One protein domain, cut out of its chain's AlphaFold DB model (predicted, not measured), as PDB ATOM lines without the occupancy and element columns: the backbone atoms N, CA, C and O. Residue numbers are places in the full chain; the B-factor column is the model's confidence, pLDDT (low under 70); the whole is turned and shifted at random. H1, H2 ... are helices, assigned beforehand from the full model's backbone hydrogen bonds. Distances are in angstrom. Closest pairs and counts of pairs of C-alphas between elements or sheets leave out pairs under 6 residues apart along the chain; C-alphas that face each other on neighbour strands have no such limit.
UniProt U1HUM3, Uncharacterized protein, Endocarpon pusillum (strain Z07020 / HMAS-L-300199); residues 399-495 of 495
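This is residues 399 to 495 of the 495 residues of an uncharacterized protein of Endocarpon pusillum (strain Z07020 / HMAS-L-300199) (UniProt U1HUM3). What does this domain look like? Two helical hairpins, H1 with H2 and H4 with H5, stand side by side through H1 and H5, and the four helices make a ring that closes only loosely between H2 and H4. The short helix H3 is at one end, packed crosswise on H4, and a long loop, residues 449 to 465, leads from H3 back to H4. What is it made of, and how large is it? The printed part has 97 residues with five named helices, in the order H1 H2 H3 H4 H5, and no named strand; the class is all helix. It is compact, with a radius of gyration of the C-alphas of 12.4 A, and rounded, spanning 36 by 28 by 22 A.

What touches the longest helix? H1, residues 400 to 415, touches H5, residues 480 to 494, opposite ways at a shallow tilt of 28 degrees; their closest C-alphas, of Ala 410 and Gly 484, are 4.3 A apart. H1 also touches H2, residues 422 to 436, opposite ways at a shallow tilt of 17 degrees, and the two form a helical hairpin; the closest C-alphas are those of Phe 413 and Ser 424, 5.5 A. Where is the other hairpin? H4, residues 466 to 474, and H5 form it, touching opposite ways at a shallow tilt of 15 degrees, with the C-alphas of Ala 469 and Thr 483 closest at 6.3 A. With residues 425 to 428 alone, H2 only just touches H4, with 3 pairs of C-alphas within 8 A, the closest those of Val 428 and Gln 474 at 7.2 A; their tilt is steep, 42 degrees. How does the remaining helix stand? H3, residues 440 to 448, touches H4 about perpendicular, at 73 degrees, with the C-alphas of Asp 447 and Gly 467 closest at 4.6 A. H3 is apart from H1 and H5, and H1 is apart from H4. How do the backbones run? In H1, H2, H3, H4 and H5 every O i to N i+4 pair is within hydrogen-bond range.

Where does the longest helix lie? H1 begins at C-alpha 400, (3.304, 124.876, 1.094), and measures 22.6 A. How long are the others? H2 measures 21.6 A and H5 20.8 A, H5 ending at C-alpha 494, (-4.158, 122.572, 4.761). H3 measures 11.9 A and H4 12.5 A.

How far does it reach? The two C-alphas farthest apart, of Glu 419 and His 441, are 36.6 A apart. Which link is long? H3 to H4 is a long link of 17 residues. Is anything missing or uncertain? The printed part has no cut, and no printed residue is under 70 in pLDDT.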
ATOM      1  N   ARG A 399      -0.040 128.083  -0.539       97.62
ATOM      2  CA  ARG A 399       1.209 127.416  -0.928       97.62
ATOM      3  C   ARG A 399       1.839 126.683   0.263       97.62
ATOM      4  O   ARG A 399       1.724 127.151   1.395       97.62
ATOM      5  N   PRO A 400       2.602 125.596   0.028       98.12
ATOM      6  CA  PRO A 400       3.304 124.876   1.094       98.12
ATOM      7  C   PRO A 400       4.201 125.767   1.962       98.12
ATOM      8  O   PRO A 400       4.218 125.606   3.174       98.12
ATOM      9  N   GLN A 401       4.871 126.757   1.362       98.19
ATOM     10  CA  GLN A 401       5.698 127.709   2.106       98.19
ATOM     11  C   GLN A 401       4.876 128.490   3.142       98.19
ATOM     12  O   GLN A 401       5.275 128.582   4.295       98.19
ATOM     13  N   THR A 402       3.699 128.987   2.763       98.12
ATOM     14  CA  THR A 402       2.782 129.683   3.674       98.12
ATOM     15  C   THR A 402       2.296 128.765   4.793       98.12
ATOM     16  O   THR A 402       2.163 129.198   5.934       98.12
ATOM     17  N   ILE A 403       2.074 127.479   4.495       98.31
ATOM     18  CA  ILE A 403       1.728 126.469   5.506       98.31
ATOM     19  C   ILE A 403       2.875 126.292   6.515       98.31
ATOM     20  O   ILE A 403       2.615 126.143   7.708       98.31
ATOM     21  N   ASP A 404       4.131 126.332   6.070       98.44
ATOM     22  CA  ASP A 404       5.301 126.200   6.947       98.44
ATOM     23  C   ASP A 404       5.559 127.464   7.790       98.44
ATOM     24  O   ASP A 404       5.919 127.355   8.967       98.44
ATOM     25  N   GLU A 405       5.298 128.656   7.243       98.38
ATOM     26  CA  GLU A 405       5.303 129.912   8.008       98.38
ATOM     27  C   GLU A 405       4.205 129.906   9.089       98.38
ATOM     28  O   GLU A 405       4.464 130.241  10.247       98.38
ATOM     29  N   LEU A 406       2.999 129.422   8.758       98.12
ATOM     30  CA  LEU A 406       1.909 129.224   9.723       98.12
ATOM     31  C   LEU A 406       2.272 128.213  10.821       98.12
ATOM     32  O   LEU A 406       1.969 128.440  11.992       98.12
ATOM     33  N   ASP A 407       2.933 127.106  10.467       98.50
ATOM     34  CA  ASP A 407       3.401 126.089  11.422       98.50
ATOM     35  C   ASP A 407       4.467 126.660  12.368       98.50
ATOM     36  O   ASP A 407       4.481 126.367  13.565       98.50
ATOM     37  N   THR A 408       5.346 127.519  11.848       98.44
ATOM     38  CA  THR A 408       6.352 128.230  12.646       98.44
ATOM     39  C   THR A 408       5.691 129.201  13.619       98.44
ATOM     40  O   THR A 408       5.983 129.158  14.816       98.44
ATOM     41  N   LEU A 409       4.743 130.009  13.138       98.19
ATOM     42  CA  LEU A 409       3.979 130.945  13.962       98.19
ATOM     43  C   LEU A 409       3.222 130.228  15.091       98.19
ATOM     44  O   LEU A 409       3.320 130.618  16.256       98.19
ATOM     45  N   ALA A 410       2.530 129.132  14.763       98.19
ATOM     46  CA  ALA A 410       1.790 128.325  15.728       98.19
ATOM     47  C   ALA A 410       2.697 127.774  16.842       98.19
ATOM     48  O   ALA A 410       2.351 127.853  18.024       98.19
ATOM     49  N   LYS A 411       3.883 127.257  16.489       98.44
ATOM     50  CA  LYS A 411       4.865 126.751  17.465       98.44
ATOM     51  C   LYS A 411       5.353 127.848  18.402       98.44
ATOM     52  O   LYS A 411       5.426 127.603  19.605       98.44
ATOM     53  N   VAL A 412       5.644 129.043  17.876       98.25
ATOM     54  CA  VAL A 412       6.057 130.185  18.705       98.25
ATOM     55  C   VAL A 412       4.964 130.512  19.720       98.25
ATOM     56  O   VAL A 412       5.263 130.516  20.910       98.25
ATOM     57  N   PHE A 413       3.706 130.668  19.290       97.56
ATOM     58  CA  PHE A 413       2.594 131.016  20.192       97.56
ATOM     59  C   PHE A 413       2.349 129.985  21.288       97.56
ATOM     60  O   PHE A 413       2.005 130.350  22.407       97.56
ATOM     61  N   ILE A 414       2.497 128.698  20.971       97.19
ATOM     62  CA  ILE A 414       2.305 127.621  21.948       97.19
ATOM     63  C   ILE A 414       3.481 127.558  22.938       97.19
ATOM     64  O   ILE A 414       3.288 127.198  24.095       97.19
ATOM     65  N   SER A 415       4.698 127.888  22.493       97.38
ATOM     66  CA  SER A 415       5.909 127.844  23.326       97.38
ATOM     67  C   SER A 415       6.147 129.102  24.169       97.38
ATOM     68  O   SER A 415       6.921 129.059  25.128       97.38
ATOM     69  N   ASP A 416       5.520 130.222  23.807       96.31
ATOM     70  CA  ASP A 416       5.763 131.520  24.428       96.31
ATOM     71  C   ASP A 416       5.059 131.640  25.783       96.31
ATOM     72  O   ASP A 416       3.892 132.005  25.892       96.31
ATOM     73  N   MET A 417       5.825 131.359  26.833       93.69
ATOM     74  CA  MET A 417       5.408 131.499  28.230       93.69
ATOM     75  C   MET A 417       5.872 132.830  28.849       93.69
ATOM     76  O   MET A 417       5.892 132.969  30.073       93.69
ATOM     77  N   THR A 418       6.319 133.797  28.038       94.94
ATOM     78  CA  THR A 418       6.821 135.079  28.552       94.94
ATOM     79  C   THR A 418       5.677 136.007  28.959       94.94
ATOM     80  O   THR A 418       4.661 136.104  28.279       94.94
ATOM     81  N   GLU A 419       5.856 136.753  30.053       89.81
ATOM     82  CA  GLU A 419       4.828 137.671  30.573       89.81
ATOM     83  C   GLU A 419       4.464 138.784  29.574       89.81
ATOM     84  O   GLU A 419       3.330 139.255  29.532       89.81
ATOM     85  N   ASN A 420       5.419 139.191  28.731       91.31
ATOM     86  CA  ASN A 420       5.222 140.242  27.735       91.31
ATOM     87  C   ASN A 420       4.863 139.725  26.330       91.31
ATOM     88  O   ASN A 420       4.607 140.553  25.452       91.31
ATOM     89  N   GLY A 421       4.878 138.404  26.100       93.81
ATOM     90  CA  GLY A 421       4.613 137.786  24.795       93.81
ATOM     91  C   GLY A 421       5.498 138.318  23.663       93.81
ATOM     92  O   GLY A 421       5.072 138.375  22.506       93.81
ATOM     93  N   LYS A 422       6.701 138.823  23.983       95.62
ATOM     94  CA  LYS A 422       7.570 139.497  23.006       95.62
ATOM     95  C   LYS A 422       7.932 138.586  21.821       95.62
ATOM     96  O   LYS A 422       7.846 139.081  20.697       95.62
ATOM     97  N   PRO A 423       8.306 137.302  22.014       97.31
ATOM     98  CA  PRO A 423       8.555 136.386  20.900       97.31
ATOM     99  C   PRO A 423       7.357 136.264  19.952       97.31
ATOM    100  O   PRO A 423       7.524 136.393  18.741       97.31
ATOM    101  N   SER A 424       6.148 136.097  20.496       97.12
ATOM    102  CA  SER A 424       4.928 135.977  19.691       97.12
ATOM    103  C   SER A 424       4.599 137.245  18.911       97.12
ATOM    104  O   SER A 424       4.205 137.158  17.752       97.12
ATOM    105  N   ARG A 425       4.797 138.431  19.504       96.06
ATOM    106  CA  ARG A 425       4.579 139.715  18.812       96.06
ATOM    107  C   ARG A 425       5.523 139.897  17.629       96.06
ATOM    108  O   ARG A 425       5.068 140.234  16.544       96.06
ATOM    109  N   VAL A 426       6.812 139.602  17.820       97.75
ATOM    110  CA  VAL A 426       7.807 139.651  16.733       97.75
ATOM    111  C   VAL A 426       7.451 138.654  15.626       97.75
ATOM    112  O   VAL A 426       7.559 138.984  14.449       97.75
ATOM    113  N   ALA A 427       6.989 137.454  15.988       97.88
ATOM    114  CA  ALA A 427       6.560 136.454  15.015       97.88
ATOM    115  C   ALA A 427       5.306 136.887  14.233       97.88
ATOM    116  O   ALA A 427       5.245 136.655  13.029       97.88
ATOM    117  N   VAL A 428       4.338 137.557  14.874       97.56
ATOM    118  CA  VAL A 428       3.184 138.146  14.167       97.56
ATOM    119  C   VAL A 428       3.608 139.225  13.203       97.56
ATOM    120  O   VAL A 428       3.177 139.185  12.060       97.56
ATOM    121  N   GLU A 429       4.433 140.175  13.636       97.69
ATOM    122  CA  GLU A 429       4.894 141.258  12.761       97.69
ATOM    123  C   GLU A 429       5.605 140.688  11.529       97.69
ATOM    124  O   GLU A 429       5.288 141.073  10.405       97.69
ATOM    125  N   ALA A 430       6.481 139.695  11.727       97.88
ATOM    126  CA  ALA A 430       7.144 138.992  10.632       97.88
ATOM    127  C   ALA A 430       6.146 138.281   9.700       97.88
ATOM    128  O   ALA A 430       6.274 138.377   8.479       97.88
ATOM    129  N   PHE A 431       5.138 137.601  10.257       97.75
ATOM    130  CA  PHE A 431       4.126 136.905   9.466       97.75
ATOM    131  C   PHE A 431       3.213 137.870   8.699       97.75
ATOM    132  O   PHE A 431       2.946 137.643   7.526       97.75
ATOM    133  N   VAL A 432       2.781 138.978   9.306       97.38
ATOM    134  CA  VAL A 432       1.970 140.011   8.639       97.38
ATOM    135  C   VAL A 432       2.760 140.653   7.497       97.38
ATOM    136  O   VAL A 432       2.245 140.746   6.385       97.38
ATOM    137  N   SER A 433       4.036 140.996   7.712       97.94
ATOM    138  CA  SER A 433       4.908 141.461   6.624       97.94
ATOM    139  C   SER A 433       5.072 140.413   5.519       97.94
ATOM    140  O   SER A 433       5.134 140.767   4.345       97.94
ATOM    141  N   TYR A 434       5.114 139.123   5.859       98.06
ATOM    142  CA  TYR A 434       5.121 138.046   4.869       98.06
ATOM    143  C   TYR A 434       3.809 137.988   4.069       98.06
ATOM    144  O   TYR A 434       3.870 137.920   2.839       98.06
ATOM    145  N   LEU A 435       2.643 138.089   4.724       97.25
ATOM    146  CA  LEU A 435       1.326 138.101   4.072       97.25
ATOM    147  C   LEU A 435       1.214 139.200   3.005       97.25
ATOM    148  O   LEU A 435       0.716 138.938   1.910       97.25
ATOM    149  N   GLU A 436       1.746 140.393   3.282       97.19
ATOM    150  CA  GLU A 436       1.759 141.523   2.338       97.19
ATOM    151  C   GLU A 436       2.538 141.222   1.043       97.19
ATOM    152  O   GLU A 436       2.251 141.805  -0.004       97.19
ATOM    153  N   THR A 437       3.494 140.287   1.078       97.94
ATOM    154  CA  THR A 437       4.262 139.866  -0.110       97.94
ATOM    155  C   THR A 437       3.570 138.783  -0.944       97.94
ATOM    156  O   THR A 437       4.017 138.481  -2.056       97.94
ATOM    157  N   LEU A 438       2.497 138.172  -0.430       97.50
ATOM    158  CA  LEU A 438       1.802 137.078  -1.109       97.50
ATOM    159  C   LEU A 438       0.974 137.578  -2.303       97.50
ATOM    160  O   LEU A 438       0.484 138.705  -2.300       97.50
ATOM    161  N   PRO A 439       0.748 136.742  -3.330       97.88
ATOM    162  CA  PRO A 439      -0.219 137.039  -4.381       97.88
ATOM    163  C   PRO A 439      -1.637 137.233  -3.826       97.88
ATOM    164  O   PRO A 439      -2.049 136.534  -2.901       97.88
ATOM    165  N   SER A 440      -2.438 138.091  -4.467       97.38
ATOM    166  CA  SER A 440      -3.789 138.439  -3.991       97.38
ATOM    167  C   SER A 440      -4.722 137.238  -3.794       97.38
ATOM    168  O   SER A 440      -5.528 137.243  -2.874       97.38
ATOM    169  N   HIS A 441      -4.606 136.194  -4.622       96.56
ATOM    170  CA  HIS A 441      -5.436 134.991  -4.490       96.56
ATOM    171  C   HIS A 441      -5.104 134.168  -3.236       96.56
ATOM    172  O   HIS A 441      -5.973 133.490  -2.695       96.56
ATOM    173  N   GLU A 442      -3.853 134.207  -2.777       97.69
ATOM    174  CA  GLU A 442      -3.423 133.498  -1.573       97.69
ATOM    175  C   GLU A 442      -3.780 134.293  -0.314       97.69
ATOM    176  O   GLU A 442      -4.256 133.703   0.652       97.69
ATOM    177  N   GLN A 443      -3.648 135.624  -0.352       97.44
ATOM    178  CA  GLN A 443      -4.181 136.500   0.701       97.44
ATOM    179  C   GLN A 443      -5.692 136.276   0.869       97.44
ATOM    180  O   GLN A 443      -6.168 135.981   1.959       97.44
ATOM    181  N   GLU A 444      -6.436 136.268  -0.243       96.62
ATOM    182  CA  GLU A 444      -7.870 135.975  -0.239       96.62
ATOM    183  C   GLU A 444      -8.187 134.587   0.343       96.62
ATOM    184  O   GLU A 444      -9.167 134.434   1.077       96.62
ATOM    185  N   ALA A 445      -7.362 133.575   0.052       96.50
ATOM    186  CA  ALA A 445      -7.502 132.254   0.653       96.50
ATOM    187  C   ALA A 445      -7.333 132.304   2.177       96.50
ATOM    188  O   ALA A 445      -8.166 131.757   2.891       96.50
ATOM    189  N   ILE A 446      -6.317 132.997   2.685       96.75
ATOM    190  CA  ILE A 446      -6.056 133.143   4.126       96.75
ATOM    191  C   ILE A 446      -7.198 133.889   4.834       96.75
ATOM    192  O   ILE A 446      -7.608 133.500   5.933       96.75
ATOM    193  N   ASP A 447      -7.763 134.898   4.173       95.75
ATOM    194  CA  ASP A 447      -8.809 135.752   4.735       95.75
ATOM    195  C   ASP A 447     -10.197 135.116   4.697       95.75
ATOM    196  O   ASP A 447     -11.026 135.388   5.570       95.75
ATOM    197  N   LYS A 448     -10.484 134.277   3.692       94.56
ATOM    198  CA  LYS A 448     -11.827 133.711   3.466       94.56
ATOM    199  C   LYS A 448     -11.961 132.241   3.845       94.56
ATOM    200  O   LYS A 448     -13.081 131.813   4.146       94.56
ATOM    201  N   LEU A 449     -10.876 131.466   3.833       93.94
ATOM    202  CA  LEU A 449     -10.913 130.043   4.167       93.94
ATOM    203  C   LEU A 449     -11.275 129.867   5.643       93.94
ATOM    204  O   LEU A 449     -10.557 130.307   6.542       93.94
ATOM    205  N   LYS A 450     -12.383 129.172   5.896       91.94
ATOM    206  CA  LYS A 450     -12.767 128.777   7.251       91.94
ATOM    207  C   LYS A 450     -12.225 127.379   7.518       91.94
ATOM    208  O   LYS A 450     -12.474 126.437   6.765       91.94
ATOM    209  N   VAL A 451     -11.482 127.243   8.610       91.88
ATOM    210  CA  VAL A 451     -10.823 125.986   8.972       91.88
ATOM    211  C   VAL A 451     -11.704 125.207   9.952       91.88
ATOM    212  O   VAL A 451     -12.151 125.763  10.959       91.88
ATOM    213  N   PRO A 452     -11.938 123.902   9.725       89.75
ATOM    214  CA  PRO A 452     -12.687 123.061  10.646       89.75
ATOM    215  C   PRO A 452     -11.834 122.658  11.864       89.75
ATOM    216  O   PRO A 452     -11.427 121.507  11.992       89.75
ATOM    217  N   ALA A 453     -11.577 123.606  12.762       92.75
ATOM    218  CA  ALA A 453     -10.785 123.413  13.979       92.75
ATOM    219  C   ALA A 453     -11.643 123.536  15.254       92.75
ATOM    220  O   ALA A 453     -12.745 124.099  15.225       92.75
ATOM    221  N   LYS A 454     -11.135 123.016  16.378       94.00
ATOM    222  CA  LYS A 454     -11.752 123.118  17.712       94.00
ATOM    223  C   LYS A 454     -10.712 123.518  18.750       94.00
ATOM    224  O   LYS A 454      -9.618 122.983  18.736       94.00
ATOM    225  N   ASP A 455     -11.067 124.404  19.661       95.06
ATOM    226  CA  ASP A 455     -10.234 124.790  20.796       95.06
ATOM    227  C   ASP A 455      -9.963 123.555  21.668       95.06
ATOM    228  O   ASP A 455     -10.887 122.957  22.221       95.06
ATOM    229  N   SER A 456      -8.697 123.157  21.766       93.88
ATOM    230  CA  SER A 456      -8.252 121.956  22.474       93.88
ATOM    231  C   SER A 456      -8.539 122.009  23.976       93.88
ATOM    232  O   SER A 456      -8.613 120.961  24.615       93.88
ATOM    233  N   TYR A 457      -8.712 123.205  24.550       93.88
ATOM    234  CA  TYR A 457      -9.021 123.373  25.967       93.88
ATOM    235  C   TYR A 457     -10.528 123.355  26.234       93.88
ATOM    236  O   TYR A 457     -10.992 122.672  27.144       93.88
ATOM    237  N   THR A 458     -11.308 124.098  25.444       92.19
ATOM    238  CA  THR A 458     -12.759 124.236  25.683       92.19
ATOM    239  C   THR A 458     -13.616 123.241  24.900       92.19
ATOM    240  O   THR A 458     -14.800 123.087  25.191       92.19
ATOM    241  N   GLY A 459     -13.058 122.596  23.875       90.31
ATOM    242  CA  GLY A 459     -13.786 121.783  22.899       90.31
ATOM    243  C   GLY A 459     -14.677 122.597  21.952       90.31
ATOM    244  O   GLY A 459     -15.301 122.017  21.057       90.31
ATOM    245  N   MET A 460     -14.749 123.924  22.128       89.12
ATOM    246  CA  MET A 460     -15.578 124.797  21.305       89.12
ATOM    247  C   MET A 460     -14.989 124.930  19.901       89.12
ATOM    248  O   MET A 460     -13.772 125.005  19.741       89.12
ATOM    249  N   PRO A 461     -15.822 124.970  18.856       89.19
ATOM    250  CA  PRO A 461     -15.334 125.153  17.499       89.19
ATOM    251  C   PRO A 461     -14.685 126.529  17.309       89.19
ATOM    252  O   PRO A 461     -15.124 127.525  17.884       89.19
ATOM    253  N   PHE A 462     -13.695 126.600  16.423       91.12
ATOM    254  CA  PHE A 462     -13.256 127.874  15.869       91.12
ATOM    255  C   PHE A 462     -14.168 128.260  14.695       91.12
ATOM    256  O   PHE A 462     -14.336 127.482  13.750       91.12
ATOM    257  N   ASP A 463     -14.753 129.457  14.762       84.75
ATOM    258  CA  ASP A 463     -15.594 130.062  13.714       84.75
ATOM    259  C   ASP A 463     -14.859 131.227  13.008       84.75
ATOM    260  O   ASP A 463     -15.472 132.169  12.505       84.75
ATOM    261  N   THR A 464     -13.524 131.174  12.947       92.12
ATOM    262  CA  THR A 464     -12.657 132.241  12.414       92.12
ATOM    263  C   THR A 464     -11.854 131.781  11.188       92.12
ATOM    264  O   THR A 464     -11.741 130.576  10.931       92.12
ATOM    265  N   THR A 465     -11.383 132.722  10.367       95.44
ATOM    266  CA  THR A 465     -10.405 132.453   9.293       95.44
ATOM    267  C   THR A 465      -8.980 132.615   9.815       95.44
ATOM    268  O   THR A 465      -8.765 133.025  10.954       95.44
ATOM    269  N   ILE A 466      -7.985 132.248   9.005       97.00
ATOM    270  CA  ILE A 466      -6.578 132.393   9.398       97.00
ATOM    271  C   ILE A 466      -6.226 133.878   9.549       97.00
ATOM    272  O   ILE A 466      -5.640 134.246  10.565       97.00
ATOM    273  N   GLY A 467      -6.646 134.721   8.597       96.44
ATOM    274  CA  GLY A 467      -6.457 136.175   8.665       96.44
ATOM    275  C   GLY A 467      -7.106 136.791   9.909       96.44
ATOM    276  O   GLY A 467      -6.415 137.406  10.719       96.44
ATOM    277  N   GLU A 468      -8.398 136.520  10.131       96.75
ATOM    278  CA  GLU A 468      -9.141 137.004  11.309       96.75
ATOM    279  C   GLU A 468      -8.456 136.592  12.634       96.75
ATOM    280  O   GLU A 468      -8.336 137.403  13.550       96.75
ATOM    281  N   ALA A 469      -7.955 135.356  12.739       97.25
ATOM    282  CA  ALA A 469      -7.296 134.870  13.953       97.25
ATOM    283  C   ALA A 469      -5.960 135.575  14.248       97.25
ATOM    284  O   ALA A 469      -5.613 135.782  15.416       97.25
ATOM    285  N   VAL A 470      -5.201 135.930  13.204       97.00
ATOM    286  CA  VAL A 470      -3.947 136.689  13.328       97.00
ATOM    287  C   VAL A 470      -4.238 138.140  13.713       97.00
ATOM    288  O   VAL A 470      -3.604 138.654  14.636       97.00
ATOM    289  N   GLU A 471      -5.234 138.773  13.090       96.75
ATOM    290  CA  GLU A 471      -5.676 140.133  13.431       96.75
ATOM    291  C   GLU A 471      -6.192 140.230  14.873       96.75
ATOM    292  O   GLU A 471      -5.816 141.136  15.623       96.75
ATOM    293  N   ASP A 472      -7.023 139.275  15.302       96.56
ATOM    294  CA  ASP A 472      -7.552 139.239  16.666       96.56
ATOM    295  C   ASP A 472      -6.439 139.043  17.701       96.56
ATOM    296  O   ASP A 472      -6.487 139.636  18.786       96.56
ATOM    297  N   MET A 473      -5.411 138.257  17.369       95.56
ATOM    298  CA  MET A 473      -4.221 138.137  18.210       95.56
ATOM    299  C   MET A 473      -3.462 139.467  18.272       95.56
ATOM    300  O   MET A 473      -3.169 139.944  19.368       95.56
ATOM    301  N   GLN A 474      -3.202 140.110  17.129       95.38
ATOM    302  CA  GLN A 474      -2.507 141.399  17.064       95.38
ATOM    303  C   GLN A 474      -3.235 142.483  17.881       95.38
ATOM    304  O   GLN A 474      -2.606 143.286  18.573       95.38
ATOM    305  N   GLY A 475      -4.571 142.457  17.869       95.88
ATOM    306  CA  GLY A 475      -5.431 143.309  18.688       95.88
ATOM    307  C   GLY A 475      -5.510 142.927  20.174       95.88
ATOM    308  O   GLY A 475      -6.235 143.584  20.918       95.88
ATOM    309  N   ASN A 476      -4.795 141.887  20.619       94.56
ATOM    310  CA  ASN A 476      -4.869 141.280  21.955       94.56
ATOM    311  C   ASN A 476      -6.308 140.898  22.378       94.56
ATOM    312  O   ASN A 476      -6.661 140.998  23.554       94.56
ATOM    313  N   ARG A 477      -7.156 140.478  21.429       95.62
ATOM    314  CA  ARG A 477      -8.549 140.058  21.690       95.62
ATOM    315  C   ARG A 477      -8.654 138.601  22.130       95.62
ATOM    316  O   ARG A 477      -9.597 138.234  22.826       95.62
ATOM    317  N   VAL A 478      -7.693 137.776  21.723       94.38
ATOM    318  CA  VAL A 478      -7.625 136.341  22.021       94.38
ATOM    319  C   VAL A 478      -6.242 136.010  22.579       94.38
ATOM    320  O   VAL A 478      -5.250 136.649  22.231       94.38
ATOM    321  N   CYS A 479      -6.161 135.029  23.480       94.94
ATOM    322  CA  CYS A 479      -4.884 134.617  24.050       94.94
ATOM    323  C   CYS A 479      -4.005 133.872  23.027       94.94
ATOM    324  O   CYS A 479      -4.502 133.111  22.195       94.94
ATOM    325  N   LEU A 480      -2.685 134.047  23.156       96.44
ATOM    326  CA  LEU A 480      -1.661 133.486  22.261       96.44
ATOM    327  C   LEU A 480      -1.839 131.982  22.037       96.44
ATOM    328  O   LEU A 480      -1.931 131.529  20.901       96.44
ATOM    329  N   HIS A 481      -1.974 131.219  23.123       95.56
ATOM    330  CA  HIS A 481      -2.112 129.764  23.077       95.56
ATOM    331  C   HIS A 481      -3.354 129.301  22.305       95.56
ATOM    332  O   HIS A 481      -3.294 128.296  21.603       95.56
ATOM    333  N   LYS A 482      -4.469 130.041  22.397       96.88
ATOM    334  CA  LYS A 482      -5.707 129.706  21.684       96.88
ATOM    335  C   LYS A 482      -5.571 129.950  20.184       96.88
ATOM    336  O   LYS A 482      -5.981 129.102  19.396       96.88
ATOM    337  N   THR A 483      -4.955 131.064  19.786       97.44
ATOM    338  CA  THR A 483      -4.624 131.304  18.374       97.44
ATOM    339  C   THR A 483      -3.604 130.278  17.878       97.44
ATOM    340  O   THR A 483      -3.777 129.721  16.800       97.44
ATOM    341  N   GLY A 484      -2.582 129.956  18.674       97.75
ATOM    342  CA  GLY A 484      -1.566 128.961  18.327       97.75
ATOM    343  C   GLY A 484      -2.156 127.570  18.086       97.75
ATOM    344  O   GLY A 484      -1.824 126.927  17.092       97.75
ATOM    345  N   ASP A 485      -3.084 127.134  18.938       97.88
ATOM    346  CA  ASP A 485      -3.821 125.875  18.772       97.88
ATOM    347  C   ASP A 485      -4.668 125.856  17.487       97.88
ATOM    348  O   ASP A 485      -4.594 124.904  16.703       97.88
ATOM    349  N   PHE A 486      -5.407 126.938  17.213       97.88
ATOM    350  CA  PHE A 486      -6.149 127.084  15.959       97.88
ATOM    351  C   PHE A 486      -5.234 126.972  14.733       97.88
ATOM    352  O   PHE A 486      -5.509 126.181  13.828       97.88
ATOM    353  N   LEU A 487      -4.130 127.725  14.716       98.12
ATOM    354  CA  LEU A 487      -3.179 127.735  13.603       98.12
ATOM    355  C   LEU A 487      -2.524 126.361  13.407       98.12
ATOM    356  O   LEU A 487      -2.416 125.889  12.276       98.12
ATOM    357  N   ALA A 488      -2.171 125.660  14.488       98.19
ATOM    358  CA  ALA A 488      -1.625 124.305  14.408       98.19
ATOM    359  C   ALA A 488      -2.616 123.315  13.766       98.19
ATOM    360  O   ALA A 488      -2.222 122.437  12.990       98.19
ATOM    361  N   GLN A 489      -3.912 123.448  14.056       97.50
ATOM    362  CA  GLN A 489      -4.955 122.643  13.415       97.50
ATOM    363  C   GLN A 489      -5.195 123.060  11.959       97.50
ATOM    364  O   GLN A 489      -5.376 122.189  11.106       97.50
ATOM    365  N   ALA A 490      -5.126 124.358  11.652       97.25
ATOM    366  CA  ALA A 490      -5.199 124.873  10.287       97.25
ATOM    367  C   ALA A 490      -4.088 124.310   9.401       97.25
ATOM    368  O   ALA A 490      -4.370 123.823   8.310       97.25
ATOM    369  N   VAL A 491      -2.852 124.261   9.899       98.00
ATOM    370  CA  VAL A 491      -1.714 123.646   9.200       98.00
ATOM    371  C   VAL A 491      -1.995 122.183   8.855       98.00
ATOM    372  O   VAL A 491      -1.795 121.767   7.715       98.00
ATOM    373  N   ARG A 492      -2.508 121.392   9.809       97.19
ATOM    374  CA  ARG A 492      -2.874 119.983   9.560       97.19
ATOM    375  C   ARG A 492      -4.008 119.841   8.551       97.19
ATOM    376  O   ARG A 492      -4.039 118.855   7.830       97.19
ATOM    377  N   TYR A 493      -4.945 120.788   8.541       94.75
ATOM    378  CA  TYR A 493      -6.063 120.794   7.605       94.75
ATOM    379  C   TYR A 493      -5.647 121.204   6.189       94.75
ATOM    380  O   TYR A 493      -6.263 120.737   5.234       94.75
ATOM    381  N   LEU A 494      -4.659 122.089   6.049       95.88
ATOM    382  CA  LEU A 494      -4.158 122.572   4.761       95.88
ATOM    383  C   LEU A 494      -3.244 121.555   4.064       95.88
ATOM    384  O   LEU A 494      -3.296 121.460   2.837       95.88
ATOM    385  N   ARG A 495      -2.467 120.788   4.837       95.38
ATOM    386  CA  ARG A 495      -1.733 119.605   4.354       95.38
ATOM    387  C   ARG A 495      -2.701 118.508   3.877       95.38
ATOM    388  O   ARG A 495      -2.256 117.702   3.033       95.38
TER     389      ARG A 495